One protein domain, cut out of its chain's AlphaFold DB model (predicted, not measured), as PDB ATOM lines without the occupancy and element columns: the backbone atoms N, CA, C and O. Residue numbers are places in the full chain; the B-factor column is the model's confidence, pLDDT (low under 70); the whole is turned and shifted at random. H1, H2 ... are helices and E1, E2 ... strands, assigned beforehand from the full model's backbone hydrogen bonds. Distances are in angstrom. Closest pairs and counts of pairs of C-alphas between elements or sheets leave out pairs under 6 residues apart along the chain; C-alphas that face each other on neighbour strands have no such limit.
ATOM      1  N   TRP A  88      22.875 270.721  -4.143       94.75
ATOM      2  CA  TRP A  88      21.639 270.031  -3.812       94.75
ATOM      3  C   TRP A  88      21.931 269.077  -2.661       94.75
ATOM      4  O   TRP A  88      22.666 268.109  -2.825       94.75
ATOM      5  N   HIS A  89      21.369 269.357  -1.492       96.06
ATOM      6  CA  HIS A  89      21.478 268.468  -0.334       96.06
ATOM      7  C   HIS A  89      20.429 267.353  -0.379       96.06
ATOM      8  O   HIS A  89      20.609 266.315   0.250       96.06
ATOM      9  N   ARG A  90      19.327 267.586  -1.105       96.69
ATOM     10  CA  ARG A  90      18.168 266.689  -1.200       96.69
ATOM     11  C   ARG A  90      17.722 266.545  -2.660       96.69
ATOM     12  O   ARG A  90      16.802 267.248  -3.094       96.69
ATOM     13  N   PRO A  91      18.424 265.716  -3.456       95.69
ATOM     14  CA  PRO A  91      18.193 265.603  -4.896       95.69
ATOM     15  C   PRO A  91      16.789 265.090  -5.247       95.69
ATOM     16  O   PRO A  91      16.297 265.372  -6.334       95.69
ATOM     17  N   GLU A  92      16.089 264.423  -4.326       97.56
ATOM     18  CA  GLU A  92      14.713 263.952  -4.511       97.56
ATOM     19  C   GLU A  92      13.684 265.081  -4.752       97.56
ATOM     20  O   GLU A  92      12.562 264.818  -5.195       97.56
ATOM     21  N   PHE A  93      14.060 266.341  -4.505       97.00
ATOM     22  CA  PHE A  93      13.244 267.529  -4.783       97.00
ATOM     23  C   PHE A  93      13.648 268.290  -6.052       97.00
ATOM     24  O   PHE A  93      13.003 269.289  -6.378       97.00
ATOM     25  N   MET A  94      14.681 267.846  -6.775       95.19
ATOM     26  CA  MET A  94      15.199 268.550  -7.955       95.19
ATOM     27  C   MET A  94      14.123 268.729  -9.038       95.19
ATOM     28  O   MET A  94      13.965 269.824  -9.576       95.19
ATOM     29  N   ASP A  95      13.296 267.704  -9.255       96.19
ATOM     30  CA  ASP A  95      12.193 267.721 -10.228       96.19
ATOM     31  C   ASP A  95      10.862 268.228  -9.641       96.19
ATOM     32  O   ASP A  95       9.808 268.147 -10.277       96.19
ATOM     33  N   ARG A  96      10.867 268.752  -8.406       96.81
ATOM     34  CA  ARG A  96       9.660 269.214  -7.694       96.81
ATOM     35  C   ARG A  96       9.778 270.668  -7.218       96.81
ATOM     36  O   ARG A  96       9.519 270.950  -6.045       96.81
ATOM     37  N   PRO A  97      10.101 271.629  -8.106       95.19
ATOM     38  CA  PRO A  97      10.369 273.012  -7.707       95.19
ATOM     39  C   PRO A  97       9.166 273.706  -7.051       95.19
ATOM     40  O   PRO A  97       9.350 274.595  -6.229       95.19
ATOM     41  N   HIS A  98       7.936 273.280  -7.352       97.19
ATOM     42  CA  HIS A  98       6.712 273.836  -6.762       97.19
ATOM     43  C   HIS A  98       6.561 273.543  -5.254       97.19
ATOM     44  O   HIS A  98       5.814 274.240  -4.566       97.19
ATOM     45  N   LEU A  99       7.267 272.533  -4.732       97.75
ATOM     46  CA  LEU A  99       7.304 272.215  -3.300       97.75
ATOM     47  C   LEU A  99       8.360 273.025  -2.543       97.75
ATOM     48  O   LEU A  99       8.406 272.973  -1.314       97.75
ATOM     49  N   LEU A 100       9.220 273.744  -3.262       98.12
ATOM     50  CA  LEU A 100      10.324 274.492  -2.690       98.12
ATOM     51  C   LEU A 100       9.942 275.956  -2.523       98.12
ATOM     52  O   LEU A 100       9.256 276.542  -3.357       98.12
ATOM     53  N   VAL A 101      10.414 276.546  -1.433       98.25
ATOM     54  CA  VAL A 101      10.274 277.974  -1.158       98.25
ATOM     55  C   VAL A 101      11.608 278.570  -0.766       98.25
ATOM     56  O   VAL A 101      12.404 277.961  -0.046       98.25
ATOM     57  N   ASN A 102      11.854 279.787  -1.229       97.81
ATOM     58  CA  ASN A 102      12.982 280.583  -0.778       97.81
ATOM     59  C   ASN A 102      12.639 281.342   0.517       97.81
ATOM     60  O   ASN A 102      11.480 281.520   0.887       97.81
ATOM     61  N   LEU A 103      13.659 281.849   1.217       97.00
ATOM     62  CA  LEU A 103      13.458 282.529   2.506       97.00
ATOM     63  C   LEU A 103      12.596 283.804   2.427       97.00
ATOM     64  O   LEU A 103      12.022 284.207   3.437       97.00
ATOM     65  N   ALA A 104      12.527 284.468   1.269       97.62
ATOM     66  CA  ALA A 104      11.670 285.639   1.091       97.62
ATOM     67  C   ALA A 104      10.194 285.236   0.945       97.62
ATOM     68  O   ALA A 104       9.331 285.895   1.519       97.62
ATOM     69  N   GLU A 105       9.909 284.130   0.257       98.12
ATOM     70  CA  GLU A 105       8.562 283.552   0.174       98.12
ATOM     71  C   GLU A 105       8.087 283.060   1.539       98.12
ATOM     72  O   GLU A 105       6.965 283.366   1.930       98.12
ATOM     73  N   VAL A 106       8.958 282.394   2.309       98.00
ATOM     74  CA  VAL A 106       8.677 282.026   3.709       98.00
ATOM     75  C   VAL A 106       8.325 283.271   4.527       98.00
ATOM     76  O   VAL A 106       7.333 283.290   5.251       98.00
ATOM     77  N   ALA A 107       9.111 284.342   4.394       98.06
ATOM     78  CA  ALA A 107       8.869 285.589   5.112       98.06
ATOM     79  C   ALA A 107       7.495 286.195   4.772       98.06
ATOM     80  O   ALA A 107       6.736 286.538   5.679       98.06
ATOM     81  N   ALA A 108       7.154 286.258   3.482       98.12
ATOM     82  CA  ALA A 108       5.859 286.739   3.013       98.12
ATOM     83  C   ALA A 108       4.701 285.856   3.507       98.12
ATOM     84  O   ALA A 108       3.714 286.376   4.021       98.12
ATOM     85  N   GLN A 109       4.849 284.531   3.420       98.12
ATOM     86  CA  GLN A 109       3.827 283.562   3.817       98.12
ATOM     87  C   GLN A 109       3.451 283.672   5.302       98.12
ATOM     88  O   GLN A 109       2.279 283.545   5.647       98.12
ATOM     89  N   PHE A 110       4.422 283.930   6.180       97.31
ATOM     90  CA  PHE A 110       4.186 284.032   7.625       97.31
ATOM     91  C   PHE A 110       4.087 285.472   8.144       97.31
ATOM     92  O   PHE A 110       4.022 285.673   9.356       97.31
ATOM     93  N   GLY A 111       4.087 286.476   7.260       97.75
ATOM     94  CA  GLY A 111       3.990 287.885   7.649       97.75
ATOM     95  C   GLY A 111       5.153 288.365   8.527       97.75
ATOM     96  O   GLY A 111       4.954 289.163   9.441       97.75
ATOM     97  N   VAL A 112       6.368 287.863   8.288       97.50
ATOM     98  CA  VAL A 112       7.583 288.233   9.035       97.50
ATOM     99  C   VAL A 112       8.640 288.843   8.115       97.50
ATOM    100  O   VAL A 112       8.553 288.761   6.894       97.50
ATOM    101  N   SER A 113       9.680 289.457   8.682       97.94
ATOM    102  CA  SER A 113      10.798 289.960   7.879       97.94
ATOM    103  C   SER A 113      11.720 288.826   7.415       97.94
ATOM    104  O   SER A 113      11.938 287.843   8.128       97.94
ATOM    105  N   ARG A 114      12.362 288.988   6.249       97.19
ATOM    106  CA  ARG A 114      13.393 288.047   5.763       97.19
ATOM    107  C   ARG A 114      14.535 287.873   6.767       97.19
ATOM    108  O   ARG A 114      15.071 286.777   6.917       97.19
ATOM    109  N   GLN A 115      14.891 288.944   7.478       96.06
ATOM    110  CA  GLN A 115      15.891 288.886   8.537       96.06
ATOM    111  C   GLN A 115      15.441 287.941   9.660       96.06
ATOM    112  O   GLN A 115      16.234 287.104  10.076       96.06
ATOM    113  N   ALA A 116      14.178 287.994  10.100       96.25
ATOM    114  CA  ALA A 116      13.656 287.078  11.116       96.25
ATOM    115  C   ALA A 116      13.776 285.606  10.690       96.25
ATOM    116  O   ALA A 116      14.218 284.786  11.491       96.25
ATOM    117  N   VAL A 117      13.472 285.286   9.426       97.06
ATOM    118  CA  VAL A 117      13.653 283.929   8.873       97.06
ATOM    119  C   VAL A 117      15.132 283.528   8.857       97.06
ATOM    120  O   VAL A 117      15.476 282.416   9.247       97.06
ATOM    121  N   SER A 118      16.034 284.442   8.486       95.44
ATOM    122  CA  SER A 118      17.480 284.186   8.571       95.44
ATOM    123  C   SER A 118      17.924 283.872  10.003       95.44
ATOM    124  O   SER A 118      18.717 282.956  10.211       95.44
ATOM    125  N   TRP A 119      17.406 284.599  10.996       95.75
ATOM    126  CA  TRP A 119      17.677 284.320  12.408       95.75
ATOM    127  C   TRP A 119      17.090 282.978  12.855       95.75
ATOM    128  O   TRP A 119      17.694 282.305  13.688       95.75
ATOM    129  N   TRP A 120      15.925 282.579  12.332       95.31
ATOM    130  CA  TRP A 120      15.342 281.262  12.604       95.31
ATOM    131  C   TRP A 120      16.259 280.139  12.142       95.31
ATOM    132  O   TRP A 120      16.512 279.234  12.928       95.31
ATOM    133  N   ARG A 121      16.807 280.250  10.929       95.75
ATOM    134  CA  ARG A 121      17.776 279.295  10.383       95.75
ATOM    135  C   ARG A 121      19.055 279.212  11.220       95.75
ATOM    136  O   ARG A 121      19.569 278.128  11.432       95.75
ATOM    137  N   GLN A 122      19.574 280.347  11.689       93.81
ATOM    138  CA  GLN A 122      20.839 280.390  12.438       93.81
ATOM    139  C   GLN A 122      20.734 279.880  13.879       93.81
ATOM    140  O   GLN A 122      21.733 279.445  14.437       93.81
ATOM    141  N   ARG A 123      19.564 280.014  14.516       88.56
ATOM    142  CA  ARG A 123      19.374 279.714  15.949       88.56
ATOM    143  C   ARG A 123      18.501 278.498  16.229       88.56
ATOM    144  O   ARG A 123      18.380 278.113  17.385       88.56
ATOM    145  N   GLY A 124      17.757 278.020  15.239       79.06
ATOM    146  CA  GLY A 124      16.842 276.904  15.419       79.06
ATOM    147  C   GLY A 124      17.573 275.602  15.166       79.06
ATOM    148  O   GLY A 124      17.843 275.313  14.006       79.06
ATOM    149  N   ASP A 125      17.815 274.825  16.222       76.12
ATOM    150  CA  ASP A 125      18.383 273.472  16.108       76.12
ATOM    151  C   ASP A 125      17.537 272.582  15.173       76.12
ATOM    152  O   ASP A 125      18.076 271.761  14.441       76.12
ATOM    153  N   ASP A 126      16.224 272.839  15.111       92.31
ATOM    154  CA  ASP A 126      15.267 272.066  14.310       92.31
ATOM    155  C   ASP A 126      14.803 272.778  13.027       92.31
ATOM    156  O   ASP A 126      13.759 272.430  12.474       92.31
ATOM    157  N   PHE A 127      15.475 273.845  12.576       96.06
ATOM    158  CA  PHE A 127      15.057 274.505  11.334       96.06
ATOM    159  C   PHE A 127      15.178 273.523  10.148       96.06
ATOM    160  O   PHE A 127      16.207 272.853  10.043       96.06
ATOM    161  N   PRO A 128      14.183 273.440   9.236       97.31
ATOM    162  CA  PRO A 128      14.220 272.486   8.131       97.31
ATOM    163  C   PRO A 128      15.508 272.577   7.310       97.31
ATOM    164  O   PRO A 128      15.968 273.672   6.965       97.31
ATOM    165  N   ALA A 129      16.076 271.418   6.978       96.06
ATOM    166  CA  ALA A 129      17.295 271.346   6.188       96.06
ATOM    167  C   ALA A 129      17.086 271.989   4.808       96.06
ATOM    168  O   ALA A 129      16.053 271.803   4.157       96.06
ATOM    169  N   ALA A 130      18.088 272.740   4.347       96.94
ATOM    170  CA  ALA A 130      18.069 273.291   3.001       96.94
ATOM    171  C   ALA A 130      18.059 272.150   1.977       96.94
ATOM    172  O   ALA A 130      18.844 271.214   2.074       96.94
ATOM    173  N   VAL A 131      17.185 272.243   0.978       97.75
ATOM    174  CA  VAL A 131      17.186 271.351  -0.190       97.75
ATOM    175  C   VAL A 131      18.282 271.768  -1.164       97.75
ATOM    176  O   VAL A 131      18.970 270.929  -1.742       97.75
ATOM    177  N   PHE A 132      18.443 273.081  -1.312       96.00
ATOM    178  CA  PHE A 132      19.365 273.717  -2.236       96.00
ATOM    179  C   PHE A 132      19.998 274.923  -1.560       96.00
ATOM    180  O   PHE A 132      19.286 275.768  -1.003       96.00
ATOM    181  N   GLU A 133      21.316 275.029  -1.662       94.75
ATOM    182  CA  GLU A 133      22.060 276.202  -1.230       94.75
ATOM    183  C   GLU A 133      22.978 276.693  -2.351       94.75
ATOM    184  O   GLU A 133      23.684 275.941  -3.019       94.75
ATOM    185  N   SER A 134      22.924 278.001  -2.570       91.81
ATOM    186  CA  SER A 134      23.821 278.746  -3.443       91.81
ATOM    187  C   SER A 134      24.220 280.032  -2.732       91.81
ATOM    188  O   SER A 134      23.561 280.462  -1.781       91.81
ATOM    189  N   ALA A 135      25.213 280.742  -3.266       85.12
ATOM    190  CA  ALA A 135      25.622 282.044  -2.736       85.12
ATOM    191  C   ALA A 135      24.478 283.081  -2.629       85.12
ATOM    192  O   ALA A 135      24.602 284.066  -1.902       85.12
ATOM    193  N   ARG A 136      23.377 282.913  -3.377       87.62
ATOM    194  CA  ARG A 136      22.285 283.902  -3.457       87.62
ATOM    195  C   ARG A 136      20.966 283.426  -2.870       87.62
ATOM    196  O   ARG A 136      20.119 284.257  -2.531       87.62
ATOM    197  N   GLN A 137      20.768 282.119  -2.784       93.19
ATOM    198  CA  GLN A 137      19.462 281.544  -2.518       93.19
ATOM    199  C   GLN A 137      19.584 280.244  -1.741       93.19
ATOM    200  O   GLN A 137      20.443 279.414  -2.025       93.19
ATOM    201  N   VAL A 138      18.660 280.094  -0.798       96.25
ATOM    202  CA  VAL A 138      18.434 278.887  -0.013       96.25
ATOM    203  C   VAL A 138      16.992 278.483  -0.259       96.25
ATOM    204  O   VAL A 138      16.103 279.333  -0.127       96.25
ATOM    205  N   LEU A 139      16.778 277.225  -0.632       97.75
ATOM    206  CA  LEU A 139      15.450 276.638  -0.774       97.75
ATOM    207  C   LEU A 139      15.210 275.621   0.333       97.75
ATOM    208  O   LEU A 139      16.088 274.820   0.646       97.75
ATOM    209  N   VAL A 140      14.004 275.636   0.882       98.06
ATOM    210  CA  VAL A 140      13.510 274.649   1.849       98.06
ATOM    211  C   VAL A 140      12.200 274.058   1.345       98.06
ATOM    212  O   VAL A 140      11.525 274.660   0.507       98.06
ATOM    213  N   VAL A 141      11.833 272.883   1.851       98.31
ATOM    214  CA  VAL A 141      10.540 272.269   1.540       98.31
ATOM    215  C   VAL A 141       9.433 273.062   2.237       98.31
ATOM    216  O   VAL A 141       9.484 273.282   3.448       98.31
ATOM    217  N   ARG A 142       8.417 273.485   1.478       98.31
ATOM    218  CA  ARG A 142       7.305 274.314   1.964       98.31
ATOM    219  C   ARG A 142       6.558 273.675   3.138       98.31
ATOM    220  O   ARG A 142       6.313 274.335   4.140       98.31
ATOM    221  N   THR A 143       6.214 272.397   3.030       98.12
ATOM    222  CA  THR A 143       5.452 271.697   4.073       98.12
ATOM    223  C   THR A 143       6.257 271.561   5.366       98.12
ATOM    224  O   THR A 143       5.729 271.811   6.443       98.12
ATOM    225  N   GLU A 144       7.560 271.279   5.276       98.00
ATOM    226  CA  GLU A 144       8.428 271.161   6.458       98.00
ATOM    227  C   GLU A 144       8.556 272.493   7.210       98.00
ATOM    228  O   GLU A 144       8.529 272.514   8.442       98.00
ATOM    229  N   ILE A 145       8.655 273.624   6.497       97.81
ATOM    230  CA  ILE A 145       8.692 274.939   7.153       97.81
ATOM    231  C   ILE A 145       7.339 275.314   7.769       97.81
ATOM    232  O   ILE A 145       7.312 275.907   8.848       97.81
ATOM    233  N   GLU A 146       6.222 274.936   7.146       97.75
ATOM    234  CA  GLU A 146       4.881 275.114   7.714       97.75
ATOM    235  C   GLU A 146       4.697 274.324   9.012       97.75
ATOM    236  O   GLU A 146       4.261 274.892  10.021       97.75
ATOM    237  N   ASP A 147       5.081 273.049   9.014       97.44
ATOM    238  CA  ASP A 147       4.999 272.182  10.188       97.44
ATOM    239  C   ASP A 147       5.908 272.678  11.313       97.44
ATOM    240  O   ASP A 147       5.482 272.788  12.467       97.44
ATOM    241  N   TRP A 148       7.131 273.089  10.975       97.06
ATOM    242  CA  TRP A 148       8.061 273.664  11.938       97.06
ATOM    243  C   TRP A 148       7.528 274.959  12.570       97.06
ATOM    244  O   TRP A 148       7.563 275.116  13.796       97.06
ATOM    245  N   VAL A 149       6.985 275.892  11.773       96.00
ATOM    246  CA  VAL A 149       6.391 277.137  12.298       96.00
ATOM    247  C   VAL A 149       5.197 276.822  13.202       96.00
ATOM    248  O   VAL A 149       5.061 277.428  14.273       96.00
ATOM    249  N   ARG A 150       4.353 275.859  12.814       96.44
ATOM    250  CA  ARG A 150       3.207 275.404  13.612       96.44
ATOM    251  C   ARG A 150       3.658 274.860  14.968       96.44
ATOM    252  O   ARG A 150       3.177 275.341  15.996       96.44
ATOM    253  N   ALA A 151       4.618 273.935  14.983       95.94
ATOM    254  CA  ALA A 151       5.167 273.349  16.206       95.94
ATOM    255  C   ALA A 151       5.802 274.415  17.115       95.94
ATOM    256  O   ALA A 151       5.530 274.481  18.317       95.94
ATOM    257  N   ARG A 152       6.585 275.330  16.536       94.31
ATOM    258  CA  ARG A 152       7.208 276.445  17.262       94.31
ATOM    259  C   ARG A 152       6.178 277.370  17.909       94.31
ATOM    260  O   ARG A 152       6.391 277.833  19.034       94.31
ATOM    261  N   ASN A 153       5.090 277.683  17.210       94.81
ATOM    262  CA  ASN A 153       4.028 278.539  17.735       94.81
ATOM    263  C   ASN A 153       3.250 277.852  18.860       94.81
ATOM    264  O   ASN A 153       2.978 278.498  19.874       94.81
ATOM    265  N   LEU A 154       2.980 276.551  18.727       96.06
ATOM    266  CA  LEU A 154       2.373 275.750  19.788       96.06
ATOM    267  C   LEU A 154       3.242 275.758  21.054       96.06
ATOM    268  O   LEU A 154       2.783 276.193  22.110       96.06
ATOM    269  N   ALA A 155       4.531 275.429  20.930       94.75
ATOM    270  CA  ALA A 155       5.462 275.433  22.059       94.75
ATOM    271  C   ALA A 155       5.573 276.818  22.728       94.75
ATOM    272  O   ALA A 155       5.712 276.939  23.948       94.75
ATOM    273  N   ARG A 156       5.506 277.905  21.947       94.50
ATOM    274  CA  ARG A 156       5.457 279.274  22.487       94.50
ATOM    275  C   ARG A 156       4.167 279.541  23.262       94.50
ATOM    276  O   ARG A 156       4.240 280.139  24.338       94.50
ATOM    277  N   ALA A 157       3.019 279.110  22.742       96.62
ATOM    278  CA  ALA A 157       1.725 279.269  23.397       96.62
ATOM    279  C   ALA A 157       1.667 278.501  24.727       96.62
ATOM    280  O   ALA A 157       1.247 279.065  25.740       96.62
ATOM    281  N   GLU A 158       2.177 277.269  24.758       97.88
ATOM    282  CA  GLU A 158       2.275 276.445  25.967       97.88
ATOM    283  C   GLU A 158       3.158 277.098  27.033       97.88
ATOM    284  O   GLU A 158       2.731 277.269  28.177       97.88
ATOM    285  N   ARG A 159       4.356 277.574  26.660       97.88
ATOM    286  CA  ARG A 159       5.242 278.306  27.586       97.88
ATOM    287  C   ARG A 159       4.579 279.573  28.128       97.88
ATOM    288  O   ARG A 159       4.716 279.883  29.312       97.88
ATOM    289  N   ALA A 160       3.861 280.316  27.287       97.50
ATOM    290  CA  ALA A 160       3.134 281.510  27.713       97.50
ATOM    291  C   ALA A 160       1.974 281.168  28.664       97.50
ATOM    292  O   ALA A 160       1.731 281.889  29.635       97.50
ATOM    293  N   HIS A 161       1.265 280.066  28.418       98.00
ATOM    294  CA  HIS A 161       0.228 279.566  29.314       98.00
ATOM    295  C   HIS A 161       0.812 279.145  30.670       98.00
ATOM    296  O   HIS A 161       0.358 279.647  31.698       98.00
ATOM    297  N   ALA A 162       1.874 278.337  30.679       97.56
ATOM    298  CA  ALA A 162       2.553 277.901  31.899       97.56
ATOM    299  C   ALA A 162       3.021 279.088  32.759       97.56
ATOM    300  O   ALA A 162       2.758 279.126  33.962       97.56
ATOM    301  N   ARG A 163       3.613 280.118  32.136       98.38
ATOM    302  CA  ARG A 163       4.010 281.360  32.825       98.38
ATOM    303  C   ARG A 163       2.823 282.092  33.453       98.38
ATOM    304  O   ARG A 163       2.933 282.571  34.579       98.38
ATOM    305  N   ARG A 164       1.682 282.172  32.761       98.25
ATOM    306  CA  ARG A 164       0.461 282.796  33.306       98.25
ATOM    307  C   ARG A 164      -0.085 282.020  34.503       98.25
ATOM    308  O   ARG A 164      -0.448 282.640  35.500       98.25
ATOM    309  N   VAL A 165      -0.107 280.690  34.425       98.06
ATOM    310  CA  VAL A 165      -0.538 279.822  35.532       98.06
ATOM    311  C   VAL A 165       0.383 279.994  36.738       98.06
ATOM    312  O   VAL A 165      -0.105 280.204  37.849       98.06
ATOM    313  N   GLN A 166       1.700 279.979  36.525       97.75
ATOM    314  CA  GLN A 166       2.683 280.191  37.587       97.75
ATOM    315  C   GLN A 166       2.510 281.562  38.252       97.75
ATOM    316  O   GLN A 166       2.368 281.632  39.471       97.75
ATOM    317  N   ALA A 167       2.410 282.637  37.466       97.94
ATOM    318  CA  ALA A 167       2.199 283.984  37.994       97.94
ATOM    319  C   ALA A 167       0.893 284.100  38.803       97.94
ATOM    320  O   ALA A 167       0.842 284.778  39.829       97.94
ATOM    321  N   SER A 168      -0.182 283.428  38.375       97.94
ATOM    322  CA  SER A 168      -1.441 283.394  39.128       97.94
ATOM    323  C   SER A 168      -1.318 282.629  40.447       97.94
ATOM    324  O   SER A 168      -1.825 283.107  41.461       97.94
ATOM    325  N   ARG A 169      -0.597 281.501  40.468       98.38
ATOM    326  CA  ARG A 169      -0.312 280.751  41.703       98.38
ATOM    327  C   ARG A 169       0.530 281.563  42.681       98.38
ATOM    328  O   ARG A 169       0.207 281.609  43.863       98.38
ATOM    329  N   GLU A 170       1.565 282.241  42.198       98.44
ATOM    330  CA  GLU A 170       2.415 283.103  43.028       98.44
ATOM    331  C   GLU A 170       1.622 284.262  43.639       98.44
ATOM    332  O   GLU A 170       1.760 284.538  44.829       98.44
ATOM    333  N   ARG A 171       0.726 284.894  42.869       98.38
ATOM    334  CA  ARG A 171      -0.183 285.926  43.395       98.38
ATOM    335  C   ARG A 171      -1.135 285.385  44.458       98.38
ATOM    336  O   ARG A 171      -1.324 286.043  45.477       98.38
ATOM    337  N   ALA A 172      -1.719 284.206  44.243       97.56
ATOM    338  CA  ALA A 172      -2.591 283.571  45.230       97.56
ATOM    339  C   ALA A 172      -1.829 283.240  46.523       97.56
ATOM    340  O   ALA A 172      -2.309 283.543  47.611       97.56
ATOM    341  N   ARG A 173      -0.608 282.704  46.402       97.94
ATOM    342  CA  ARG A 173       0.263 282.413  47.546       97.94
ATOM    343  C   ARG A 173       0.605 283.675  48.337       97.94
ATOM    344  O   ARG A 173       0.473 283.653  49.553       97.94
ATOM    345  N   ARG A 174       0.986 284.768  47.662       97.62
ATOM    346  CA  ARG A 174       1.270 286.059  48.319       97.62
ATOM    347  C   ARG A 174       0.059 286.582  49.090       97.62
ATOM    348  O   ARG A 174       0.192 286.875  50.266       97.62
ATOM    349  N   ARG A 175      -1.136 286.573  48.482       96.69
ATOM    350  CA  ARG A 175      -2.379 286.999  49.154       96.69
ATOM    351  C   ARG A 175      -2.678 286.203  50.426       96.69
ATOM    352  O   ARG A 175      -3.113 286.784  51.411       96.69
ATOM    353  N   LEU A 176      -2.456 284.887  50.403       96.44
ATOM    354  CA  LEU A 176      -2.639 284.047  51.590       96.44
ATOM    355  C   LEU A 176      -1.605 284.368  52.674       96.44
ATOM    356  O   LEU A 176      -1.964 284.446  53.843       96.44
ATOM    357  N   SER A 177      -0.341 284.588  52.300       95.69
ATOM    358  CA  SER A 177       0.700 284.999  53.250       95.69
ATOM    359  C   SER A 177       0.395 286.355  53.897       95.69
ATOM    360  O   SER A 177       0.527 286.476  55.111       95.69
ATOM    361  N   ASP A 178      -0.079 287.332  53.123       94.69
ATOM    362  CA  ASP A 178      -0.441 288.660  53.636       94.69
ATOM    363  C   ASP A 178      -1.636 288.584  54.608       94.69
ATOM    364  O   ASP A 178      -1.629 289.217  55.663       94.69
ATOM    365  N   ALA A 179      -2.637 287.747  54.304       93.19
ATOM    366  CA  ALA A 179      -3.791 287.534  55.179       93.19
ATOM    367  C   ALA A 179      -3.413 286.913  56.537       93.19
ATOM    368  O   ALA A 179      -4.015 287.251  57.552       93.19
ATOM    369  N   VAL A 180      -2.406 286.032  56.578       93.69
ATOM    370  CA  VAL A 180      -1.923 285.412  57.827       93.69
ATOM    371  C   VAL A 180      -1.124 286.401  58.683       93.69
ATOM    372  O   VAL A 180      -1.207 286.362  59.907       93.69
ATOM    373  N   LEU A 181      -0.359 287.299  58.055       88.62
ATOM    374  CA  LEU A 181       0.506 288.264  58.746       88.62
ATOM    375  C   LEU A 181      -0.215 289.534  59.213       88.62
ATOM    376  O   LEU A 181       0.419 290.396  59.816       88.62
TER     377      LEU A 181
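This is residues 88 to 181 of the 187 residues of the protein "HTH_17 domain-containing protein" of Nocardia terpenica (UniProt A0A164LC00). A small compact head has one long helical arm, residues 153 to 181, nearly all H3, sticking out. The head holds H1, H2, the two-stranded antiparallel sheet E1 E2, loops and the first part of H3. The 94 printed residues run E1, H1, H2, E2, H3, mostly helix, extended, with radius of gyration of the C-alphas 20.6 A, spanning 72 by 23 by 21 A.

E1 is residues 100 to 102, from C-alpha 100 at (10.324, 274.492, -2.690). H1 is 103 to 109, H2 114 to 123, E2 138 to 141. H3, 142 to 180, measures 57.7 A and ends at (-1.923, 285.412, 57.827).

N 101 and O 140 of E1 and E2 are 2.9 A apart, within hydrogen-bond range. H1 and H2 touch, closest C-alphas Ala 107 and Arg 114, 5.2 A. H2 and H3 are apart. In H1, H2 and H3 every O i to N i+4 pair is within hydrogen-bond range.

The printed part has no cut. H2 to E2 is a long link. No printed residue has pLDDT under 70.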